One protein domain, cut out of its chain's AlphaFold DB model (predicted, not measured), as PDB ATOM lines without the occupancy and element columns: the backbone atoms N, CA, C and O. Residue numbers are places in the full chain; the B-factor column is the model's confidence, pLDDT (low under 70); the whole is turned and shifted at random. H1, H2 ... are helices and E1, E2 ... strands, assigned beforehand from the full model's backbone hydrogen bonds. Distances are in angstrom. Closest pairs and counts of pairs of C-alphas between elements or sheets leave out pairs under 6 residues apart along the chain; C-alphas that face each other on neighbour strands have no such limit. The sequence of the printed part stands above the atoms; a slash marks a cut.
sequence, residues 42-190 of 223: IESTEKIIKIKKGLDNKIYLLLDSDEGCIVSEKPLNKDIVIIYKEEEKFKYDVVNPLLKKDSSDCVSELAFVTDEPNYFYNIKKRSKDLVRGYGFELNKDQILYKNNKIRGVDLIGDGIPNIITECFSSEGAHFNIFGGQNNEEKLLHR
ATOM      1  N   ILE A  42     114.367  98.090 117.023       47.75
ATOM      2  CA  ILE A  42     114.549  97.895 115.576       47.75
ATOM      3  C   ILE A  42     115.068  99.192 114.939       47.75
ATOM      4  O   ILE A  42     116.034  99.164 114.175       47.75
ATOM      5  N   GLU A  43     114.494 100.340 115.322       53.09
ATOM      6  CA  GLU A  43     114.933 101.662 114.858       53.09
ATOM      7  C   GLU A  43     116.363 101.991 115.326       53.09
ATOM      8  O   GLU A  43     117.162 102.530 114.553       53.09
ATOM      9  N   SER A  44     116.732 101.591 116.553       64.50
ATOM     10  CA  SER A  44     118.109 101.736 117.039       64.50
ATOM     11  C   SER A  44     119.091 100.892 116.221       64.50
ATOM     12  O   SER A  44     120.144 101.397 115.827       64.50
ATOM     13  N   THR A  45     118.726  99.658 115.861       74.56
ATOM     14  CA  THR A  45     119.594  98.746 115.095       74.56
ATOM     15  C   THR A  45     119.898  99.272 113.690       74.56
ATOM     16  O   THR A  45     121.061  99.312 113.278       74.56
ATOM     17  N   GLU A  46     118.890  99.740 112.946       79.94
ATOM     18  CA  GLU A  46     119.110 100.320 111.613       79.94
ATOM     19  C   GLU A  46     119.971 101.584 111.663       79.94
ATOM     20  O   GLU A  46     120.841 101.793 110.808       79.94
ATOM     21  N   LYS A  47     119.755 102.425 112.678       81.19
ATOM     22  CA  LYS A  47     120.536 103.642 112.904       81.19
ATOM     23  C   LYS A  47     122.004 103.316 113.185       81.19
ATOM     24  O   LYS A  47     122.879 103.901 112.550       81.19
ATOM     25  N   ILE A  48     122.278 102.332 114.041       81.62
ATOM     26  CA  ILE A  48     123.640 101.861 114.337       81.62
ATOM     27  C   ILE A  48     124.319 101.312 113.080       81.62
ATOM     28  O   ILE A  48     125.480 101.625 112.827       81.62
ATOM     29  N   ILE A  49     123.611 100.533 112.255       83.38
ATOM     30  CA  ILE A  49     124.157 100.015 110.991       83.38
ATOM     31  C   ILE A  49     124.536 101.164 110.048       83.38
ATOM     32  O   ILE A  49     125.602 101.125 109.433       83.38
ATOM     33  N   LYS A  50     123.696 102.201 109.936       85.75
ATOM     34  CA  LYS A  50     124.004 103.389 109.122       85.75
ATOM     35  C   LYS A  50     125.223 104.142 109.655       85.75
ATOM     36  O   LYS A  50     126.086 104.505 108.861       85.75
ATOM     37  N   ILE A  51     125.327 104.315 110.974       87.00
ATOM     38  CA  ILE A  51     126.497 104.927 111.622       87.00
ATOM     39  C   ILE A  51     127.757 104.124 111.295       87.00
ATOM     40  O   ILE A  51     128.725 104.691 110.797       87.00
ATOM     41  N   LYS A  52     127.727 102.801 111.487       84.88
ATOM     42  CA  LYS A  52     128.848 101.900 111.182       84.88
ATOM     43  C   LYS A  52     129.305 102.020 109.733       84.88
ATOM     44  O   LYS A  52     130.492 102.183 109.491       84.88
ATOM     45  N   LYS A  53     128.363 102.033 108.784       83.25
ATOM     46  CA  LYS A  53     128.659 102.258 107.359       83.25
ATOM     47  C   LYS A  53     129.293 103.628 107.097       83.25
ATOM     48  O   LYS A  53     130.184 103.728 106.264       83.25
ATOM     49  N   GLY A  54     128.855 104.673 107.800       82.12
ATOM     50  CA  GLY A  54     129.450 106.009 107.699       82.12
ATOM     51  C   GLY A  54     130.877 106.082 108.254       82.12
ATOM     52  O   GLY A  54     131.708 106.812 107.723       82.12
ATOM     53  N   LEU A  55     131.179 105.289 109.283       84.38
ATOM     54  CA  LEU A  55     132.514 105.176 109.878       84.38
ATOM     55  C   LEU A  55     133.429 104.193 109.140       84.38
ATOM     56  O   LEU A  55     134.567 104.009 109.560       84.38
ATOM     57  N   ASP A  56     132.955 103.531 108.087       80.06
ATOM     58  CA  ASP A  56     133.697 102.455 107.429       80.06
ATOM     59  C   ASP A  56     134.871 102.980 106.590       80.06
ATOM     60  O   ASP A  56     135.858 102.278 106.413       80.06
ATOM     61  N   ASN A  57     134.828 104.248 106.149       84.06
ATOM     62  CA  ASN A  57     135.955 104.851 105.434       84.06
ATOM     63  C   ASN A  57     137.193 104.915 106.342       84.06
ATOM     64  O   ASN A  57     137.214 105.631 107.355       84.06
ATOM     65  N   LYS A  58     138.237 104.158 105.999       84.56
ATOM     66  CA  LYS A  58     139.497 104.167 106.740       84.56
ATOM     67  C   LYS A  58     140.262 105.438 106.422       84.56
ATOM     68  O   LYS A  58     140.790 105.599 105.331       84.56
ATOM     69  N   ILE A  59     140.296 106.337 107.399       86.94
ATOM     70  CA  ILE A  59     141.059 107.578 107.356       86.94
ATOM     71  C   ILE A  59     142.063 107.544 108.507       86.94
ATOM     72  O   ILE A  59     141.669 107.518 109.678       86.94
ATOM     73  N   TYR A  60     143.347 107.535 108.174       85.38
ATOM     74  CA  TYR A  60     144.457 107.540 109.121       85.38
ATOM     75  C   TYR A  60     145.076 108.925 109.191       85.38
ATOM     76  O   TYR A  60     145.141 109.628 108.186       85.38
ATOM     77  N   LEU A  61     145.531 109.301 110.380       86.94
ATOM     78  CA  LEU A  61     146.217 110.557 110.640       86.94
ATOM     79  C   LEU A  61     147.655 110.280 111.065       86.94
ATOM     80  O   LEU A  61     147.886 109.465 111.964       86.94
ATOM     81  N   LEU A  62     148.573 111.061 110.506       85.50
ATOM     82  CA  LEU A  62     149.928 111.216 111.005       85.50
ATOM     83  C   LEU A  62     150.233 112.705 111.190       85.50
ATOM     84  O   LEU A  62     149.917 113.520 110.322       85.50
ATOM     85  N   LEU A  63     150.823 113.061 112.326       86.50
ATOM     86  CA  LEU A  63     151.329 114.400 112.600       86.50
ATOM     87  C   LEU A  63     152.764 114.285 113.109       86.50
ATOM     88  O   LEU A  63     153.022 113.503 114.021       86.50
ATOM     89  N   ASP A  64     153.650 115.117 112.587       86.31
ATOM     90  CA  ASP A  64     154.992 115.335 113.116       86.31
ATOM     91  C   ASP A  64     155.355 116.830 113.040       86.31
ATOM     92  O   ASP A  64     154.478 117.691 112.850       86.31
ATOM     93  N   SER A  65     156.632 117.150 113.271       88.06
ATOM     94  CA  SER A  65     157.128 118.527 113.311       88.06
ATOM     95  C   SER A  65     157.126 119.218 111.949       88.06
ATOM     96  O   SER A  65     156.987 120.446 111.875       88.06
ATOM     97  N   ASP A  66     157.257 118.443 110.882       85.94
ATOM     98  CA  ASP A  66     157.511 118.905 109.526       85.94
ATOM     99  C   ASP A  66     156.207 118.946 108.723       85.94
ATOM    100  O   ASP A  66     155.902 119.954 108.068       85.94
ATOM    101  N   GLU A  67     155.376 117.912 108.847       86.56
ATOM    102  CA  GLU A  67     154.092 117.790 108.176       86.56
ATOM    103  C   GLU A  67     152.983 117.161 109.035       86.56
ATOM    104  O   GLU A  67     153.165 116.610 110.117       86.56
ATOM    105  N   GLY A  68     151.758 117.326 108.548       89.38
ATOM    106  CA  GLY A  68     150.625 116.548 109.007       89.38
ATOM    107  C   GLY A  68     149.857 116.088 107.794       89.38
ATOM    108  O   GLY A  68     149.600 116.871 106.870       89.38
ATOM    109  N   CYS A  69     149.492 114.819 107.800       88.12
ATOM    110  CA  CYS A  69     148.901 114.185 106.648       88.12
ATOM    111  C   CYS A  69     147.795 113.211 107.037       88.12
ATOM    112  O   CYS A  69     147.686 112.732 108.170       88.12
ATOM    113  N   ILE A  70     146.944 112.955 106.053       88.62
ATOM    114  CA  ILE A  70     145.869 111.987 106.129       88.62
ATOM    115  C   ILE A  70     145.990 111.026 104.952       88.62
ATOM    116  O   ILE A  70     146.217 111.448 103.815       88.62
ATOM    117  N   VAL A  71     145.759 109.747 105.228       85.38
ATOM    118  CA  VAL A  71     145.574 108.708 104.208       85.38
ATOM    119  C   VAL A  71     144.147 108.211 104.284       85.38
ATOM    120  O   VAL A  71     143.663 107.927 105.379       85.38
ATOM    121  N   SER A  72     143.470 108.114 103.144       86.25
ATOM    122  CA  SER A  72     142.111 107.586 103.076       86.25
ATOM    123  C   SER A  72     141.947 106.539 101.985       86.25
ATOM    124  O   SER A  72     142.493 106.679 100.898       86.25
ATOM    125  N   GLU A  73     141.136 105.528 102.277       83.44
ATOM    126  CA  GLU A  73     140.685 104.497 101.333       83.44
ATOM    127  C   GLU A  73     139.751 105.069 100.243       83.44
ATOM    128  O   GLU A  73     139.647 104.530  99.144       83.44
ATOM    129  N   LYS A  74     139.077 106.199 100.511       87.75
ATOM    130  CA  LYS A  74     138.146 106.855  99.575       87.75
ATOM    131  C   LYS A  74     138.515 108.331  99.361       87.75
ATOM    132  O   LYS A  74     139.111 108.953 100.240       87.75
ATOM    133  N   PRO A  75     138.159 108.940  98.214       90.06
ATOM    134  CA  PRO A  75     138.361 110.369  98.008       90.06
ATOM    135  C   PRO A  75     137.639 111.208  99.068       90.06
ATOM    136  O   PRO A  75     136.463 110.981  99.345       90.06
ATOM    137  N   LEU A  76     138.321 112.221  99.597       91.00
ATOM    138  CA  LEU A  76     137.786 113.169 100.567       91.00
ATOM    139  C   LEU A  76     137.526 114.506  99.871       91.00
ATOM    140  O   LEU A  76     138.396 115.040  99.183       91.00
ATOM    141  N   ASN A  77     136.329 115.059 100.057       88.56
ATOM    142  CA  ASN A  77     135.893 116.310  99.422       88.56
ATOM    143  C   ASN A  77     135.341 117.346 100.415       88.56
ATOM    144  O   ASN A  77     134.817 118.382 100.002       88.56
ATOM    145  N   LYS A  78     135.444 117.065 101.714       91.62
ATOM    146  CA  LYS A  78     134.947 117.910 102.798       91.62
ATOM    147  C   LYS A  78     135.951 117.971 103.940       91.62
ATOM    148  O   LYS A  78     136.912 117.204 103.982       91.62
ATOM    149  N   ASP A  79     135.695 118.885 104.867       94.19
ATOM    150  CA  ASP A  79     136.425 118.937 106.125       94.19
ATOM    151  C   ASP A  79     136.216 117.649 106.929       94.19
ATOM    152  O   ASP A  79     135.143 117.038 106.909       94.19
ATOM    153  N   ILE A  80     137.259 117.252 107.652       94.69
ATOM    154  CA  ILE A  80     137.337 115.985 108.376       94.69
ATOM    155  C   ILE A  80     137.533 116.271 109.853       94.69
ATOM    156  O   ILE A  80     138.323 117.140 110.227       94.69
ATOM    157  N   VAL A  81     136.855 115.506 110.704       93.75
ATOM    158  CA  VAL A  81     137.153 115.490 112.135       93.75
ATOM    159  C   VAL A  81     138.278 114.499 112.368       93.75
ATOM    160  O   VAL A  81     138.132 113.322 112.050       93.75
ATOM    161  N   ILE A  82     139.383 114.960 112.936       92.06
ATOM    162  CA  ILE A  82     140.481 114.097 113.360       92.06
ATOM    163  C   ILE A  82     140.438 113.885 114.867       92.06
ATOM    164  O   ILE A  82     140.132 114.803 115.629       92.06
ATOM    165  N   ILE A  83     140.760 112.666 115.280       90.00
ATOM    166  CA  ILE A  83     140.851 112.224 116.665       90.00
ATOM    167  C   ILE A  83     142.233 111.619 116.848       90.00
ATOM    168  O   ILE A  83     142.613 110.689 116.139       90.00
ATOM    169  N   TYR A  84     142.995 112.147 117.793       86.62
ATOM    170  CA  TYR A  84     144.362 111.709 118.042       86.62
ATOM    171  C   TYR A  84     144.695 111.805 119.517       86.62
ATOM    172  O   TYR A  84     144.018 112.504 120.271       86.62
ATOM    173  N   LYS A  85     145.727 111.083 119.939       82.00
ATOM    174  CA  LYS A  85     146.166 111.061 121.330       82.00
ATOM    175  C   LYS A  85     147.482 111.817 121.454       82.00
ATOM    176  O   LYS A  85     148.446 111.505 120.769       82.00
ATOM    177  N   GLU A  86     147.512 112.810 122.331       78.44
ATOM    178  CA  GLU A  86     148.707 113.601 122.635       78.44
ATOM    179  C   GLU A  86     148.740 113.848 124.147       78.44
ATOM    180  O   GLU A  86     147.718 114.214 124.735       78.44
ATOM    181  N   GLU A  87     149.887 113.604 124.790       81.44
ATOM    182  CA  GLU A  87     150.040 113.666 126.258       81.44
ATOM    183  C   GLU A  87     148.998 112.807 127.009       81.44
ATOM    184  O   GLU A  87     148.367 113.245 127.976       81.44
ATOM    185  N   GLU A  88     148.776 111.577 126.533       74.69
ATOM    186  CA  GLU A  88     147.765 110.632 127.033       74.69
ATOM    187  C   GLU A  88     146.298 111.076 126.894       74.69
ATOM    188  O   GLU A  88     145.404 110.377 127.368       74.69
ATOM    189  N   LYS A  89     146.001 112.199 126.233       78.88
ATOM    190  CA  LYS A  89     144.632 112.717 126.092       78.88
ATOM    191  C   LYS A  89     144.170 112.675 124.647       78.88
ATOM    192  O   LYS A  89     144.894 113.101 123.750       78.88
ATOM    193  N   PHE A  90     142.928 112.239 124.436       82.94
ATOM    194  CA  PHE A  90     142.283 112.387 123.136       82.94
ATOM    195  C   PHE A  90     142.008 113.866 122.846       82.94
ATOM    196  O   PHE A  90     141.415 114.584 123.658       82.94
ATOM    197  N   LYS A  91     142.451 114.306 121.675       87.75
ATOM    198  CA  LYS A  91     142.241 115.630 121.103       87.75
ATOM    199  C   LYS A  91     141.437 115.495 119.816       87.75
ATOM    200  O   LYS A  91     141.457 114.454 119.161       87.75
ATOM    201  N   TYR A  92     140.725 116.567 119.494       90.94
ATOM    202  CA  TYR A  92     139.817 116.646 118.359       90.94
ATOM    203  C   TYR A  92     140.083 117.943 117.616       90.94
ATOM    204  O   TYR A  92     140.157 118.997 118.249       90.94
ATOM    205  N   ASP A  93     140.163 117.876 116.295       93.06
ATOM    206  CA  ASP A  93     140.257 119.050 115.432       93.06
ATOM    207  C   ASP A  93     139.440 118.820 114.158       93.06
ATOM    208  O   ASP A  93     139.272 117.684 113.718       93.06
ATOM    209  N   VAL A  94     138.940 119.903 113.558       94.88
ATOM    210  CA  VAL A  94     138.440 119.873 112.179       94.88
ATOM    211  C   VAL A  94     139.568 120.334 111.268       94.88
ATOM    212  O   VAL A  94     140.166 121.386 111.506       94.88
ATOM    213  N   VAL A  95     139.867 119.555 110.235       95.31
ATOM    214  CA  VAL A  95     140.938 119.842 109.279       95.31
ATOM    215  C   VAL A  95     140.418 119.808 107.853       95.31
ATOM    216  O   VAL A  95     139.523 119.036 107.518       95.31
ATOM    217  N   ASN A  96     141.019 120.640 107.009       95.38
ATOM    218  CA  ASN A  96     140.741 120.680 105.583       95.38
ATOM    219  C   ASN A  96     141.826 119.882 104.835       95.38
ATOM    220  O   ASN A  96     142.989 120.304 104.859       95.38
ATOM    221  N   PRO A  97     141.490 118.728 104.229       92.94
ATOM    222  CA  PRO A  97     142.456 117.903 103.515       92.94
ATOM    223  C   PRO A  97     142.765 118.476 102.123       92.94
ATOM    224  O   PRO A  97     141.864 118.812 101.356       92.94
ATOM    225  N   LEU A  98     144.050 118.553 101.774       91.75
ATOM    226  CA  LEU A  98     144.536 119.003 100.465       91.75
ATOM    227  C   LEU A  98     145.219 117.845  99.738       91.75
ATOM    228  O   LEU A  98     146.251 117.366 100.198       91.75
ATOM    229  N   LEU A  99     144.655 117.404  98.610       89.88
ATOM    230  CA  LEU A  99     145.139 116.236  97.864       89.88
ATOM    231  C   LEU A  99     146.623 116.385  97.470       89.88
ATOM    232  O   LEU A  99     147.015 117.382  96.857       89.88
ATOM    233  N   LYS A 100     147.437 115.376  97.795       82.75
ATOM    234  CA  LYS A 100     148.859 115.253  97.436       82.75
ATOM    235  C   LYS A 100     148.977 114.323  96.221       82.75
ATOM    236  O   LYS A 100     148.249 113.339  96.115       82.75
ATOM    237  N   LYS A 101     149.867 114.663  95.283       72.81
ATOM    238  CA  LYS A 101     150.122 113.839  94.084       72.81
ATOM    239  C   LYS A 101     151.019 112.636  94.375       72.81
ATOM    240  O   LYS A 101     150.834 111.600  93.749       72.81
ATOM    241  N   ASP A 102     151.927 112.781  95.340       65.69
ATOM    242  CA  ASP A 102     152.951 111.789  95.658       65.69
ATOM    243  C   ASP A 102     152.799 111.281  97.097       65.69
ATOM    244  O   ASP A 102     152.428 112.027  98.008       65.69
ATOM    245  N   SER A 103     153.097 109.997  97.291       63.81
ATOM    246  CA  SER A 103     152.904 109.249  98.534       63.81
ATOM    247  C   SER A 103     154.084 109.315  99.514       63.81
ATOM    248  O   SER A 103     153.935 108.863 100.646       63.81
ATOM    249  N   SER A 104     155.246 109.843  99.107       59.25
ATOM    250  CA  SER A 104     156.544 109.463  99.694       59.25
ATOM    251  C   SER A 104     156.689 109.694 101.196       59.25
ATOM    252  O   SER A 104     157.216 108.817 101.865       59.25
ATOM    253  N   ASP A 105     156.207 110.817 101.722       64.44
ATOM    254  CA  ASP A 105     156.569 111.227 103.091       64.44
ATOM    255  C   ASP A 105     155.571 110.685 104.132       64.44
ATOM    256  O   ASP A 105     155.944 110.125 105.158       64.44
ATOM    257  N   CYS A 106     154.280 110.721 103.797       65.81
ATOM    258  CA  CYS A 106     153.211 110.233 104.665       65.81
ATOM    259  C   CYS A 106     153.163 108.692 104.716       65.81
ATOM    260  O   CYS A 106     152.796 108.108 105.734       65.81
ATOM    261  N   VAL A 107     153.521 108.008 103.617       57.31
ATOM    262  CA  VAL A 107     153.435 106.538 103.502       57.31
ATOM    263  C   VAL A 107     154.607 105.819 104.144       57.31
ATOM    264  O   VAL A 107     154.389 104.760 104.735       57.31
ATOM    265  N   SER A 108     155.824 106.365 104.064       55.94
ATOM    266  CA  SER A 108     157.000 105.726 104.668       55.94
ATOM    267  C   SER A 108     156.840 105.539 106.176       55.94
ATOM    268  O   SER A 108     157.259 104.517 106.711       55.94
ATOM    269  N   GLU A 109     156.163 106.478 106.838       51.47
ATOM    270  CA  GLU A 109     155.892 106.452 108.280       51.47
ATOM    271  C   GLU A 109     154.609 105.693 108.658       51.47
ATOM    272  O   GLU A 109     154.455 105.222 109.792       51.47
ATOM    273  N   LEU A 110     153.673 105.563 107.711       55.72
ATOM    274  CA  LEU A 110     152.422 104.841 107.922       55.72
ATOM    275  C   LEU A 110     152.545 103.334 107.668       55.72
ATOM    276  O   LEU A 110     151.710 102.598 108.178       55.72
ATOM    277  N   ALA A 111     153.580 102.860 106.964       50.94
ATOM    278  CA  ALA A 111     153.904 101.436 106.779       50.94
ATOM    279  C   ALA A 111     152.711 100.530 106.379       50.94
ATOM    280  O   ALA A 111     152.735  99.325 106.627       50.94
ATOM    281  N   PHE A 112     151.666 101.089 105.756       54.56
ATOM    282  CA  PHE A 112     150.486 100.339 105.332       54.56
ATOM    283  C   PHE A 112     150.630  99.904 103.873       54.56
ATOM    284  O   PHE A 112     150.631 100.727 102.958       54.56
ATOM    285  N   VAL A 113     150.696  98.589 103.668       40.47
ATOM    286  CA  VAL A 113     150.369  97.937 102.400       40.47
ATOM    287  C   VAL A 113     148.906  97.519 102.522       40.47
ATOM    288  O   VAL A 113     148.593  96.547 103.197       40.47
ATOM    289  N   THR A 114     147.988  98.294 101.952       52.66
ATOM    290  CA  THR A 114     146.609  97.830 101.740       52.66
ATOM    291  C   THR A 114     146.432  97.494 100.268       52.66
ATOM    292  O   THR A 114     146.995  98.180  99.416       52.66
ATOM    293  N   ASP A 115     145.602  96.499  99.967       52.06
ATOM    294  CA  ASP A 115     145.270  96.107  98.588       52.06
ATOM    295  C   ASP A 115     144.401  97.149  97.845       52.06
ATOM    296  O   ASP A 115     144.198  97.048  96.634       52.06
ATOM    297  N   GLU A 116     143.886  98.162  98.551       58.50
ATOM    298  CA  GLU A 116     143.040  99.226  97.995       58.50
ATOM    299  C   GLU A 116     143.818 100.513  97.654       58.50
ATOM    300  O   GLU A 116     144.825 100.826  98.302       58.50
ATOM    301  N   PRO A 117     143.362 101.291  96.646       60.44
ATOM    302  CA  PRO A 117     143.999 102.549  96.275       60.44
ATOM    303  C   PRO A 117     143.859 103.583  97.395       60.44
ATOM    304  O   PRO A 117     142.765 104.036  97.722       60.44
ATOM    305  N   ASN A 118     144.997 104.003  97.936       78.06
ATOM    306  CA  ASN A 118     145.064 105.034  98.963       78.06
ATOM    307  C   ASN A 118     145.131 106.442  98.350       78.06
ATOM    308  O   ASN A 118     145.880 106.692  97.403       78.06
ATOM    309  N   TYR A 119     144.382 107.376  98.938       86.19
ATOM    310  CA  TYR A 119     144.418 108.807  98.642       86.19
ATOM    311  C   TYR A 119     145.178 109.552  99.741       86.19
ATOM    312  O   TYR A 119     144.920 109.352 100.929       86.19
ATOM    313  N   PHE A 120     146.074 110.451  99.338       86.94
ATOM    314  CA  PHE A 120     146.988 111.158 100.233       86.94
ATOM    315  C   PHE A 120     146.625 112.630 100.341       86.94
ATOM    316  O   PHE A 120     146.379 113.286  99.328       86.94
ATOM    317  N   TYR A 121     146.629 113.169 101.556       89.81
ATOM    318  CA  TYR A 121     146.272 114.559 101.807       89.81
ATOM    319  C   TYR A 121     147.231 115.215 102.789       89.81
ATOM    320  O   TYR A 121     147.569 114.636 103.816       89.81
ATOM    321  N   ASN A 122     147.584 116.468 102.517       90.88
ATOM    322  CA  ASN A 122     148.201 117.362 103.488       90.88
ATOM    323  C   ASN A 122     147.123 118.056 104.322       90.88
ATOM    324  O   ASN A 122     146.075 118.443 103.799       90.88
ATOM    325  N   ILE A 123     147.414 118.301 105.597       92.50
ATOM    326  CA  ILE A 123     146.578 119.110 106.488       92.50
ATOM    327  C   ILE A 123     147.410 120.189 107.184       92.50
ATOM    328  O   ILE A 123     148.600 120.036 107.445       92.50
ATOM    329  N   LYS A 124     146.773 121.313 107.529       92.69
ATOM    330  CA  LYS A 124     147.413 122.420 108.267       92.69
ATOM    331  C   LYS A 124     147.428 122.166 109.781       92.69
ATOM    332  O   LYS A 124     147.046 123.033 110.566       92.69
ATOM    333  N   LYS A 125     147.838 120.967 110.188       93.00
ATOM    334  CA  LYS A 125     148.022 120.554 111.583       93.00
ATOM    335  C   LYS A 125     149.364 119.840 111.686       93.00
ATOM    336  O   LYS A 125     149.727 119.129 110.766       93.00
ATOM    337  N   ARG A 126     150.090 120.061 112.780       91.25
ATOM    338  CA  ARG A 126     151.398 119.463 113.078       91.25
ATOM    339  C   ARG A 126     151.484 119.174 114.571       91.25
ATOM    340  O   ARG A 126     150.701 119.752 115.335       91.25
ATOM    341  N   SER A 127     152.417 118.324 114.975       88.62
ATOM    342  CA  SER A 127     152.759 118.099 116.380       88.62
ATOM    343  C   SER A 127     154.272 118.168 116.559       88.62
ATOM    344  O   SER A 127     155.022 118.045 115.608       88.62
ATOM    345  N   LYS A 128     154.749 118.430 117.773       89.44
ATOM    346  CA  LYS A 128     156.191 118.370 118.032       89.44
ATOM    347  C   LYS A 128     156.700 116.926 117.991       89.44
ATOM    348  O   LYS A 128     157.832 116.696 117.579       89.44
ATOM    349  N   ASP A 129     155.860 115.997 118.432       84.88
ATOM    350  CA  ASP A 129     156.165 114.577 118.516       84.88
ATOM    351  C   ASP A 129     155.394 113.821 117.426       84.88
ATOM    352  O   ASP A 129     154.388 114.310 116.912       84.88
ATOM    353  N   LEU A 130     155.846 112.611 117.090       81.88
ATOM    354  CA  LEU A 130     155.132 111.748 116.154       81.88
ATOM    355  C   LEU A 130     153.804 111.289 116.772       81.88
ATOM    356  O   LEU A 130     153.784 110.523 117.739       81.88
ATOM    357  N   VAL A 131     152.692 111.723 116.189       82.81
ATOM    358  CA  VAL A 131     151.336 111.431 116.657       82.81
ATOM    359  C   VAL A 131     150.564 110.682 115.578       82.81
ATOM    360  O   VAL A 131     150.527 111.079 114.416       82.81
ATOM    361  N   ARG A 132     149.888 109.609 115.998       83.25
ATOM    362  CA  ARG A 132     148.970 108.825 115.164       83.25
ATOM    363  C   ARG A 132     147.528 109.048 115.607       83.25
ATOM    364  O   ARG A 132     147.251 109.331 116.775       83.25
ATOM    365  N   GLY A 133     146.599 108.906 114.672       83.12
ATOM    366  CA  GLY A 133     145.176 109.030 114.960       83.12
ATOM    367  C   GLY A 133     144.286 108.585 113.810       83.12
ATOM    368  O   GLY A 133     144.727 107.939 112.859       83.12
ATOM    369  N   TYR A 134     143.021 108.977 113.898       86.81
ATOM    370  CA  TYR A 134     141.974 108.616 112.952       86.81
ATOM    371  C   TYR A 134     141.231 109.852 112.466       86.81
ATOM    372  O   TYR A 134     141.018 110.795 113.226       86.81
ATOM    373  N   GLY A 135     140.807 109.830 111.208       89.06
ATOM    374  CA  GLY A 135     139.874 110.799 110.647       89.06
ATOM    375  C   GLY A 135     138.476 110.206 110.484       89.06
ATOM    376  O   GLY A 135     138.313 109.000 110.299       89.06
ATOM    377  N   PHE A 136     137.465 111.068 110.525       90.88
ATOM    378  CA  PHE A 136     136.078 110.702 110.275       90.88
ATOM    379  C   PHE A 136     135.348 111.793 109.496       90.88
ATOM    380  O   PHE A 136     135.412 112.985 109.809       90.88
ATOM    381  N   GLU A 137     134.594 111.352 108.496       91.62
ATOM    382  CA  GLU A 137     133.711 112.178 107.681       91.62
ATOM    383  C   GLU A 137     132.386 112.463 108.401       91.62
ATOM    384  O   GLU A 137     131.320 112.013 107.982       91.62
ATOM    385  N   LEU A 138     132.442 113.239 109.482       89.44
ATOM    386  CA  LEU A 138     131.267 113.549 110.297       89.44
ATOM    387  C   LEU A 138     130.503 114.770 109.788       89.44
ATOM    388  O   LEU A 138     131.074 115.703 109.220       89.44
ATOM    389  N   ASN A 139     129.196 114.766 110.015       87.25
ATOM    390  CA  ASN A 139     128.357 115.938 109.818       87.25
ATOM    391  C   ASN A 139     128.454 116.878 111.028       87.25
ATOM    392  O   ASN A 139     128.830 116.477 112.129       87.25
ATOM    393  N   LYS A 140     128.112 118.157 110.835       85.38
ATOM    394  CA  LYS A 140     128.241 119.187 111.883       85.38
ATOM    395  C   LYS A 140     127.397 118.892 113.132       85.38
ATOM    396  O   LYS A 140     127.809 119.250 114.230       85.38
ATOM    397  N   ASP A 141     126.241 118.266 112.955       87.25
ATOM    398  CA  ASP A 141     125.332 117.813 114.012       87.25
ATOM    399  C   ASP A 141     125.881 116.628 114.818       87.25
ATOM    400  O   ASP A 141     125.441 116.410 115.939       87.25
ATOM    401  N   GLN A 142     126.895 115.927 114.304       89.81
ATOM    402  CA  GLN A 142     127.577 114.833 115.001       89.81
ATOM    403  C   GLN A 142     128.797 115.304 115.809       89.81
ATOM    404  O   GLN A 142     129.566 114.487 116.319       89.81
ATOM    405  N   ILE A 143     129.017 116.618 115.913       91.12
ATOM    406  CA  ILE A 143     130.144 117.211 116.637       91.12
ATOM    407  C   ILE A 143     129.607 118.051 117.791       91.12
ATOM    408  O   ILE A 143     128.861 119.012 117.598       91.12
ATOM    409  N   LEU A 144     130.055 117.738 119.006       89.19
ATOM    410  CA  LEU A 144     129.673 118.475 120.202       89.19
ATOM    411  C   LEU A 144     130.664 119.604 120.482       89.19
ATOM    412  O   LEU A 144     131.871 119.383 120.618       89.19
ATOM    413  N   TYR A 145     130.139 120.818 120.647       88.75
ATOM    414  CA  TYR A 145     130.929 122.014 120.925       88.75
ATOM    415  C   TYR A 145     130.662 122.564 122.326       88.75
ATOM    416  O   TYR A 145     129.537 122.578 122.818       88.75
ATOM    417  N   LYS A 146     131.708 123.107 122.953       86.62
ATOM    418  CA  LYS A 146     131.605 123.938 124.157       86.62
ATOM    419  C   LYS A 146     132.604 125.080 124.081       86.62
ATOM    420  O   LYS A 146     133.809 124.836 124.015       86.62
ATOM    421  N   ASN A 147     132.111 126.315 124.151       90.31
ATOM    422  CA  ASN A 147     132.914 127.537 124.009       90.31
ATOM    423  C   ASN A 147     133.747 127.522 122.713       90.31
ATOM    424  O   ASN A 147     134.959 127.725 122.752       90.31
ATOM    425  N   ASN A 148     133.107 127.192 121.585       87.00
ATOM    426  CA  ASN A 148     133.722 127.053 120.254       87.00
ATOM    427  C   ASN A 148     134.857 126.016 120.150       87.00
ATOM    428  O   ASN A 148     135.569 125.988 119.153       87.00
ATOM    429  N   LYS A 149     135.023 125.143 121.150       86.62
ATOM    430  CA  LYS A 149     135.965 124.020 121.111       86.62
ATOM    431  C   LYS A 149     135.205 122.707 121.004       86.62
ATOM    432  O   LYS A 149     134.202 122.532 121.700       86.62
ATOM    433  N   ILE A 150     135.706 121.793 120.181       87.56
ATOM    434  CA  ILE A 150     135.172 120.433 120.084       87.56
ATOM    435  C   ILE A 150     135.381 119.734 121.430       87.56
ATOM    436  O   ILE A 150     136.442 119.849 122.052       87.56
ATOM    437  N   ARG A 151     134.347 119.050 121.912       85.88
ATOM    438  CA  ARG A 151     134.372 118.278 123.163       85.88
ATOM    439  C   ARG A 151     134.208 116.785 122.964       85.88
ATOM    440  O   ARG A 151     134.539 116.037 123.875       85.88
ATOM    441  N   GLY A 152     133.727 116.382 121.800       87.00
ATOM    442  CA  GLY A 152     133.542 114.995 121.434       87.00
ATOM    443  C   GLY A 152     132.685 114.900 120.187       87.00
ATOM    444  O   GLY A 152     132.333 115.911 119.570       87.00
ATOM    445  N   VAL A 153     132.349 113.668 119.854       88.50
ATOM    446  CA  VAL A 153     131.448 113.330 118.760       88.50
ATOM    447  C   VAL A 153     130.187 112.716 119.349       88.50
ATOM    448  O   VAL A 153     130.258 112.044 120.377       88.50
ATOM    449  N   ASP A 154     129.058 112.983 118.714       89.38
ATOM    450  CA  ASP A 154     127.768 112.379 119.024       89.38
ATOM    451  C   ASP A 154     127.220 111.749 117.746       89.38
ATOM    452  O   ASP A 154     126.523 112.356 116.935       89.38
ATOM    453  N   LEU A 155     127.617 110.505 117.527       89.00
ATOM    454  CA  LEU A 155     127.274 109.741 116.340       89.00
ATOM    455  C   LEU A 155     125.808 109.300 116.349       89.00
ATOM    456  O   LEU A 155     125.273 108.968 115.292       89.00
ATOM    457  N   ILE A 156     125.172 109.284 117.524       86.44
ATOM    458  CA  ILE A 156     123.813 108.777 117.726       86.44
ATOM    459  C   ILE A 156     122.808 109.928 117.806       86.44
ATOM    460  O   ILE A 156     121.628 109.714 117.540       86.44
ATOM    461  N   GLY A 157     123.240 111.155 118.067       85.38
ATOM    462  CA  GLY A 157     122.376 112.327 118.150       85.38
ATOM    463  C   GLY A 157     121.522 112.347 119.417       85.38
ATOM    464  O   GLY A 157     120.375 112.788 119.356       85.38
ATOM    465  N   ASP A 158     122.022 111.812 120.533       83.88
ATOM    466  CA  ASP A 158     121.345 111.849 121.840       83.88
ATOM    467  C   ASP A 158     121.863 112.978 122.758       83.88
ATOM    468  O   ASP A 158     121.390 113.151 123.882       83.88
ATOM    469  N   GLY A 159     122.802 113.788 122.263       83.69
ATOM    470  CA  GLY A 159     123.442 114.888 122.974       83.69
ATOM    471  C   GLY A 159     124.559 114.449 123.921       83.69
ATOM    472  O   GLY A 159     125.127 115.299 124.618       83.69
ATOM    473  N   ILE A 160     124.890 113.155 123.971       83.06
ATOM    474  CA  ILE A 160     125.908 112.584 124.852       83.06
ATOM    475  C   ILE A 160     127.151 112.243 124.015       83.06
ATOM    476  O   ILE A 160     127.052 111.573 122.990       83.06
ATOM    477  N   PRO A 161     128.359 112.680 124.424       84.75
ATOM    478  CA  PRO A 161     129.571 112.326 123.698       84.75
ATOM    479  C   PRO A 161     129.808 110.814 123.738       84.75
ATOM    480  O   PRO A 161     129.782 110.205 124.811       84.75
ATOM    481  N   ASN A 162     130.130 110.233 122.585       85.50
ATOM    482  CA  ASN A 162     130.572 108.848 122.499       85.50
ATOM    483  C   ASN A 162     131.866 108.624 123.285       85.50
ATOM    484  O   ASN A 162     132.744 109.490 123.359       85.50
ATOM    485  N   ILE A 163     132.004 107.422 123.837       84.44
ATOM    486  CA  ILE A 163     133.197 107.025 124.578       84.44
ATOM    487  C   ILE A 163     134.255 106.552 123.585       84.44
ATOM    488  O   ILE A 163     134.035 105.608 122.831       84.44
ATOM    489  N   ILE A 164     135.421 107.190 123.614       82.12
ATOM    490  CA  ILE A 164     136.566 106.829 122.778       82.12
ATOM    491  C   ILE A 164     137.653 106.236 123.662       82.12
ATOM    492  O   ILE A 164     138.015 106.807 124.695       82.12
ATOM    493  N   THR A 165     138.160 105.074 123.263       78.50
ATOM    494  CA  THR A 165     139.183 104.350 124.018       78.50
ATOM    495  C   THR A 165     140.239 103.768 123.102       78.50
ATOM    496  O   THR A 165     139.984 103.451 121.939       78.50
ATOM    497  N   GLU A 166     141.420 103.604 123.680       74.31
ATOM    498  CA  GLU A 166     142.501 102.805 123.134       74.31
ATOM    499  C   GLU A 166     142.786 101.681 124.135       74.31
ATOM    500  O   GLU A 166     142.957 101.940 125.330       74.31
ATOM    501  N   CYS A 167     142.785 100.436 123.666       71.50
ATOM    502  CA  CYS A 167     143.231  99.282 124.443       71.50
ATOM    503  C   CYS A 167     144.361  98.565 123.708       71.50
ATOM    504  O   CYS A 167     144.514  98.715 122.500       71.50
ATOM    505  N   PHE A 168     145.162  97.806 124.445       68.75
ATOM    506  CA  PHE A 168     146.285  97.054 123.900       68.75
ATOM    507  C   PHE A 168     146.053  95.585 124.202       68.75
ATOM    508  O   PHE A 168     145.802  95.245 125.354       68.75
ATOM    509  N   SER A 169     146.156  94.739 123.188       62.94
ATOM    510  CA  SER A 169     146.119  93.291 123.332       62.94
ATOM    511  C   SER A 169     147.330  92.657 122.644       62.94
ATOM    512  O   SER A 169     148.214  93.343 122.119       62.94
ATOM    513  N   SER A 170     147.367  91.325 122.617       59.31
ATOM    514  CA  SER A 170     148.300  90.567 121.780       59.31
ATOM    515  C   SER A 170     148.140  90.848 120.280       59.31
ATOM    516  O   SER A 170     149.091  90.645 119.534       59.31
ATOM    517  N   GLU A 171     146.971  91.334 119.849       58.22
ATOM    518  CA  GLU A 171     146.653  91.773 118.479       58.22
ATOM    519  C   GLU A 171     147.036  93.244 118.231       58.22
ATOM    520  O   GLU A 171     146.648  93.819 117.220       58.22
ATOM    521  N   GLY A 172     147.773  93.862 119.159       61.72
ATOM    522  CA  GLY A 172     148.240  95.240 119.072       61.72
ATOM    523  C   GLY A 172     147.293  96.249 119.713       61.72
ATOM    524  O   GLY A 172     146.540  95.942 120.636       61.72
ATOM    525  N   ALA A 173     147.392  97.505 119.280       70.31
ATOM    526  CA  ALA A 173     146.524  98.563 119.782       70.31
ATOM    527  C   ALA A 173     145.175  98.539 119.055       70.31
ATOM    528  O   ALA A 173     145.106  98.256 117.858       70.31
ATOM    529  N   HIS A 174     144.104  98.855 119.775       75.12
ATOM    530  CA  HIS A 174     142.762  98.941 119.228       75.12
ATOM    531  C   HIS A 174     142.127 100.268 119.580       75.12
ATOM    532  O   HIS A 174     142.016 100.636 120.751       75.12
ATOM    533  N   PHE A 175     141.603 100.923 118.559       80.56
ATOM    534  CA  PHE A 175     140.784 102.104 118.698       80.56
ATOM    535  C   PHE A 175     139.311 101.714 118.701       80.56
ATOM    536  O   PHE A 175     138.830 101.042 117.782       80.56
ATOM    537  N   ASN A 176     138.585 102.138 119.732       82.62
ATOM    538  CA  ASN A 176     137.168 101.843 119.871       82.62
ATOM    539  C   ASN A 176     136.358 103.124 120.072       82.62
ATOM    540  O   ASN A 176     136.756 104.007 120.836       82.62
ATOM    541  N   ILE A 177     135.183 103.165 119.442       85.38
ATOM    542  CA  ILE A 177     134.134 104.147 119.730       85.38
ATOM    543  C   ILE A 177     132.919 103.388 120.251       85.38
ATOM    544  O   ILE A 177     132.411 102.490 119.575       85.38
ATOM    545  N   PHE A 178     132.448 103.765 121.435       82.00
ATOM    546  CA  PHE A 178     131.255 103.215 122.060       82.00
ATOM    547  C   PHE A 178     130.134 104.251 122.126       82.00
ATOM    548  O   PHE A 178     130.364 105.455 122.268       82.00
ATOM    549  N   GLY A 179     128.909 103.760 122.030       83.12
ATOM    550  CA  GLY A 179     127.678 104.529 122.113       83.12
ATOM    551  C   GLY A 179     126.513 103.615 122.467       83.12
ATOM    552  O   GLY A 179     126.692 102.572 123.088       83.12
ATOM    553  N   GLY A 180     125.315 104.013 122.079       75.94
ATOM    554  CA  GLY A 180     124.096 103.251 122.273       75.94
ATOM    555  C   GLY A 180     123.585 103.406 123.693       75.94
ATOM    556  O   GLY A 180     123.993 104.309 124.432       75.94
ATOM    557  N   GLN A 181     122.691 102.507 124.087       72.00
ATOM    558  CA  GLN A 181     122.159 102.516 125.440       72.00
ATOM    559  C   GLN A 181     123.313 102.384 126.448       72.00
ATOM    560  O   GLN A 181     124.141 101.483 126.356       72.00
ATOM    561  N   ASN A 182     123.406 103.338 127.380       69.56
ATOM    562  CA  ASN A 182     124.454 103.405 128.406       69.56
ATOM    563  C   ASN A 182     125.910 103.423 127.888       69.56
ATOM    564  O   ASN A 182     126.824 103.179 128.677       69.56
ATOM    565  N   ASN A 183     126.163 103.778 126.621       70.00
ATOM    566  CA  ASN A 183     127.490 103.697 125.985       70.00
ATOM    567  C   ASN A 183     128.131 102.292 126.020       70.00
ATOM    568  O   ASN A 183     129.354 102.176 126.121       70.00
ATOM    569  N   GLU A 184     127.326 101.234 125.974       75.69
ATOM    570  CA  GLU A 184     127.810  99.845 126.016       75.69
ATOM    571  C   GLU A 184     127.967  99.229 124.617       75.69
ATOM    572  O   GLU A 184     128.655  98.224 124.439       75.69
ATOM    573  N   GLU A 185     127.392  99.845 123.585       81.19
ATOM    574  CA  GLU A 185     127.449  99.321 122.227       81.19
ATOM    575  C   GLU A 185     128.712  99.777 121.502       81.19
ATOM    576  O   GLU A 185     128.990 100.971 121.350       81.19
ATOM    577  N   LYS A 186     129.464  98.814 120.967       83.06
ATOM    578  CA  LYS A 186     130.639  99.104 120.148       83.06
ATOM    579  C   LYS A 186     130.215  99.564 118.745       83.06
ATOM    580  O   LYS A 186     129.765  98.763 117.914       83.06
ATOM    581  N   LEU A 187     130.373 100.861 118.482       84.38
ATOM    582  CA  LEU A 187     130.091 101.498 117.193       84.38
ATOM    583  C   LEU A 187     131.253 101.349 116.212       84.38
ATOM    584  O   LEU A 187     131.019 101.178 115.023       84.38
ATOM    585  N   LEU A 188     132.492 101.374 116.701       83.50
ATOM    586  CA  LEU A 188     133.685 101.163 115.887       83.50
ATOM    587  C   LEU A 188     134.719 100.355 116.664       83.50
ATOM    588  O   LEU A 188     134.924 100.591 117.853       83.50
ATOM    589  N   HIS A 189     135.396  99.451 115.960       81.56
ATOM    590  CA  HIS A 189     136.593  98.751 116.415       81.56
ATOM    591  C   HIS A 189     137.593  98.754 115.265       81.56
ATOM    592  O   HIS A 189     137.272  98.258 114.185       81.56
ATOM    593  N   ARG A 190     138.777  99.332 115.462       74.81
ATOM    594  CA  ARG A 190     139.864  99.287 114.481       74.81
ATOM    595  C   ARG A 190     141.144  98.813 115.135       74.81
ATOM    596  O   ARG A 190     141.497  99.293 116.208       74.81
TER     597      ARG A 190
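Overview. This is residues 42 to 190 of the 223 residues of an uncharacterized protein of Acinetobacter baumannii (UniProt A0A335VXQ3). A strongly twisted sheet of six strands makes the core, with the short helix H2 over E2 near one edge and the hairpin E7 E8 packed on the edge strand E4 at the other. A second, smaller sheet, E9 E10 E11, stands to one side and comes close to the large one just where E9 nears E4, while the longer helix H1 packs on E11 with its residues 48 to 53. The printed part has 149 residues with two named helices and eleven named strands, in the order H1 E1 E2 E3 E4 H2 E5 E6 E7 E8 E9 E10 E11. The large sheet has the order E4 E3 E6 E1 E2 E5, and the three sheets are antiparallel throughout. The class is mixed, helices and strands; the whole is compact, with a radius of gyration of the C-alphas of 15.4 A and spans of 46 by 38 by 34 A.

Along the chain. The large sheet is made of E4, residues 89 to 95 and 18.6 A long, E3, residues 80 to 86 and 18.4 A, E6, residues 131 to 136 and 16.6 A, E1, residues 59 to 63, E2, residues 68 to 72, and E5, residues 119 to 122. C-alpha 89, where E4 begins, is at (144.632, 112.717, 126.092). H2 is residues 104 to 110, 10.3 A from first to last C-alpha. E7, residues 143 to 146, and E8, residues 149 to 153, make the two-stranded sheet. The third sheet holds E9, residues 163 to 169 and 18.9 A, E10, residues 172 to 179 and 22.8 A, and E11, residues 185 to 190 and 14.6 A, which ends with C-alpha 190 at (139.864, 99.287, 114.481). H1, residues 42 to 54, is 18.7 A long and begins with C-alpha 42 at (114.549, 97.895, 115.576).

Arrangement. In the large sheet the inner strands E6 and E1 are antiparallel at 148 degrees, with N 131 and O 63 2.8 A apart. E3 pairs with E6 through N 83 and O 134, 2.8 A. The hairpin E3 and E4 has N 82 and O 93 at 2.8 A, and the hairpin E1 and E2 has N 60 and O 71 at 2.8 A. E2 and the edge strand E5 have N 119 and O 72 at 2.8 A. H2 is on this sheet at a height of 9.0 A, over E2 and only just not over E1, where 2 of its C-alphas fall; it runs across the strands, at 77 degrees to E2 on the local plane. The closest C-alphas of H2 and E2 are those of Cys 106 and Cys 69, 6.2 A apart. The sheet E7 E8, a hairpin with N 146 and O 149 at 2.8 A, makes a sandwich, two sheets face to face, with the large sheet; their best planes are 32 degrees apart. The closest C-alphas of E4 and E8 are those of Tyr 92 and Ile 150, 6.2 A. E9 E10 E11 is a meander, each strand the antiparallel neighbour of the one before, with N 169 and O 172 at 2.8 A and N 187 and O 177 at 2.8 A. The closest C-alphas of E4 and E9 are those of Phe 90 and Ile 164, 8.0 A. H1 is on this sheet at a height of 9.8 A; the closest C-alphas of H1 and E11 are those of Lys 52 and Leu 187, 6.2 A. Every O i to N i+4 pair is within hydrogen-bond range in H1, but 1 of 3 in H2, with 1 of 4 O i to N i+3 pairs.

Size, cuts and confidence. The two C-alphas farthest apart are those of Ile 42 and Asp 66, 48.2 A. The printed part has no cut, and no link is long. The mean pLDDT of the printed part is 80.8; residues 42 to 44, 102 to 117, 168 to 172 and 182 are under 70.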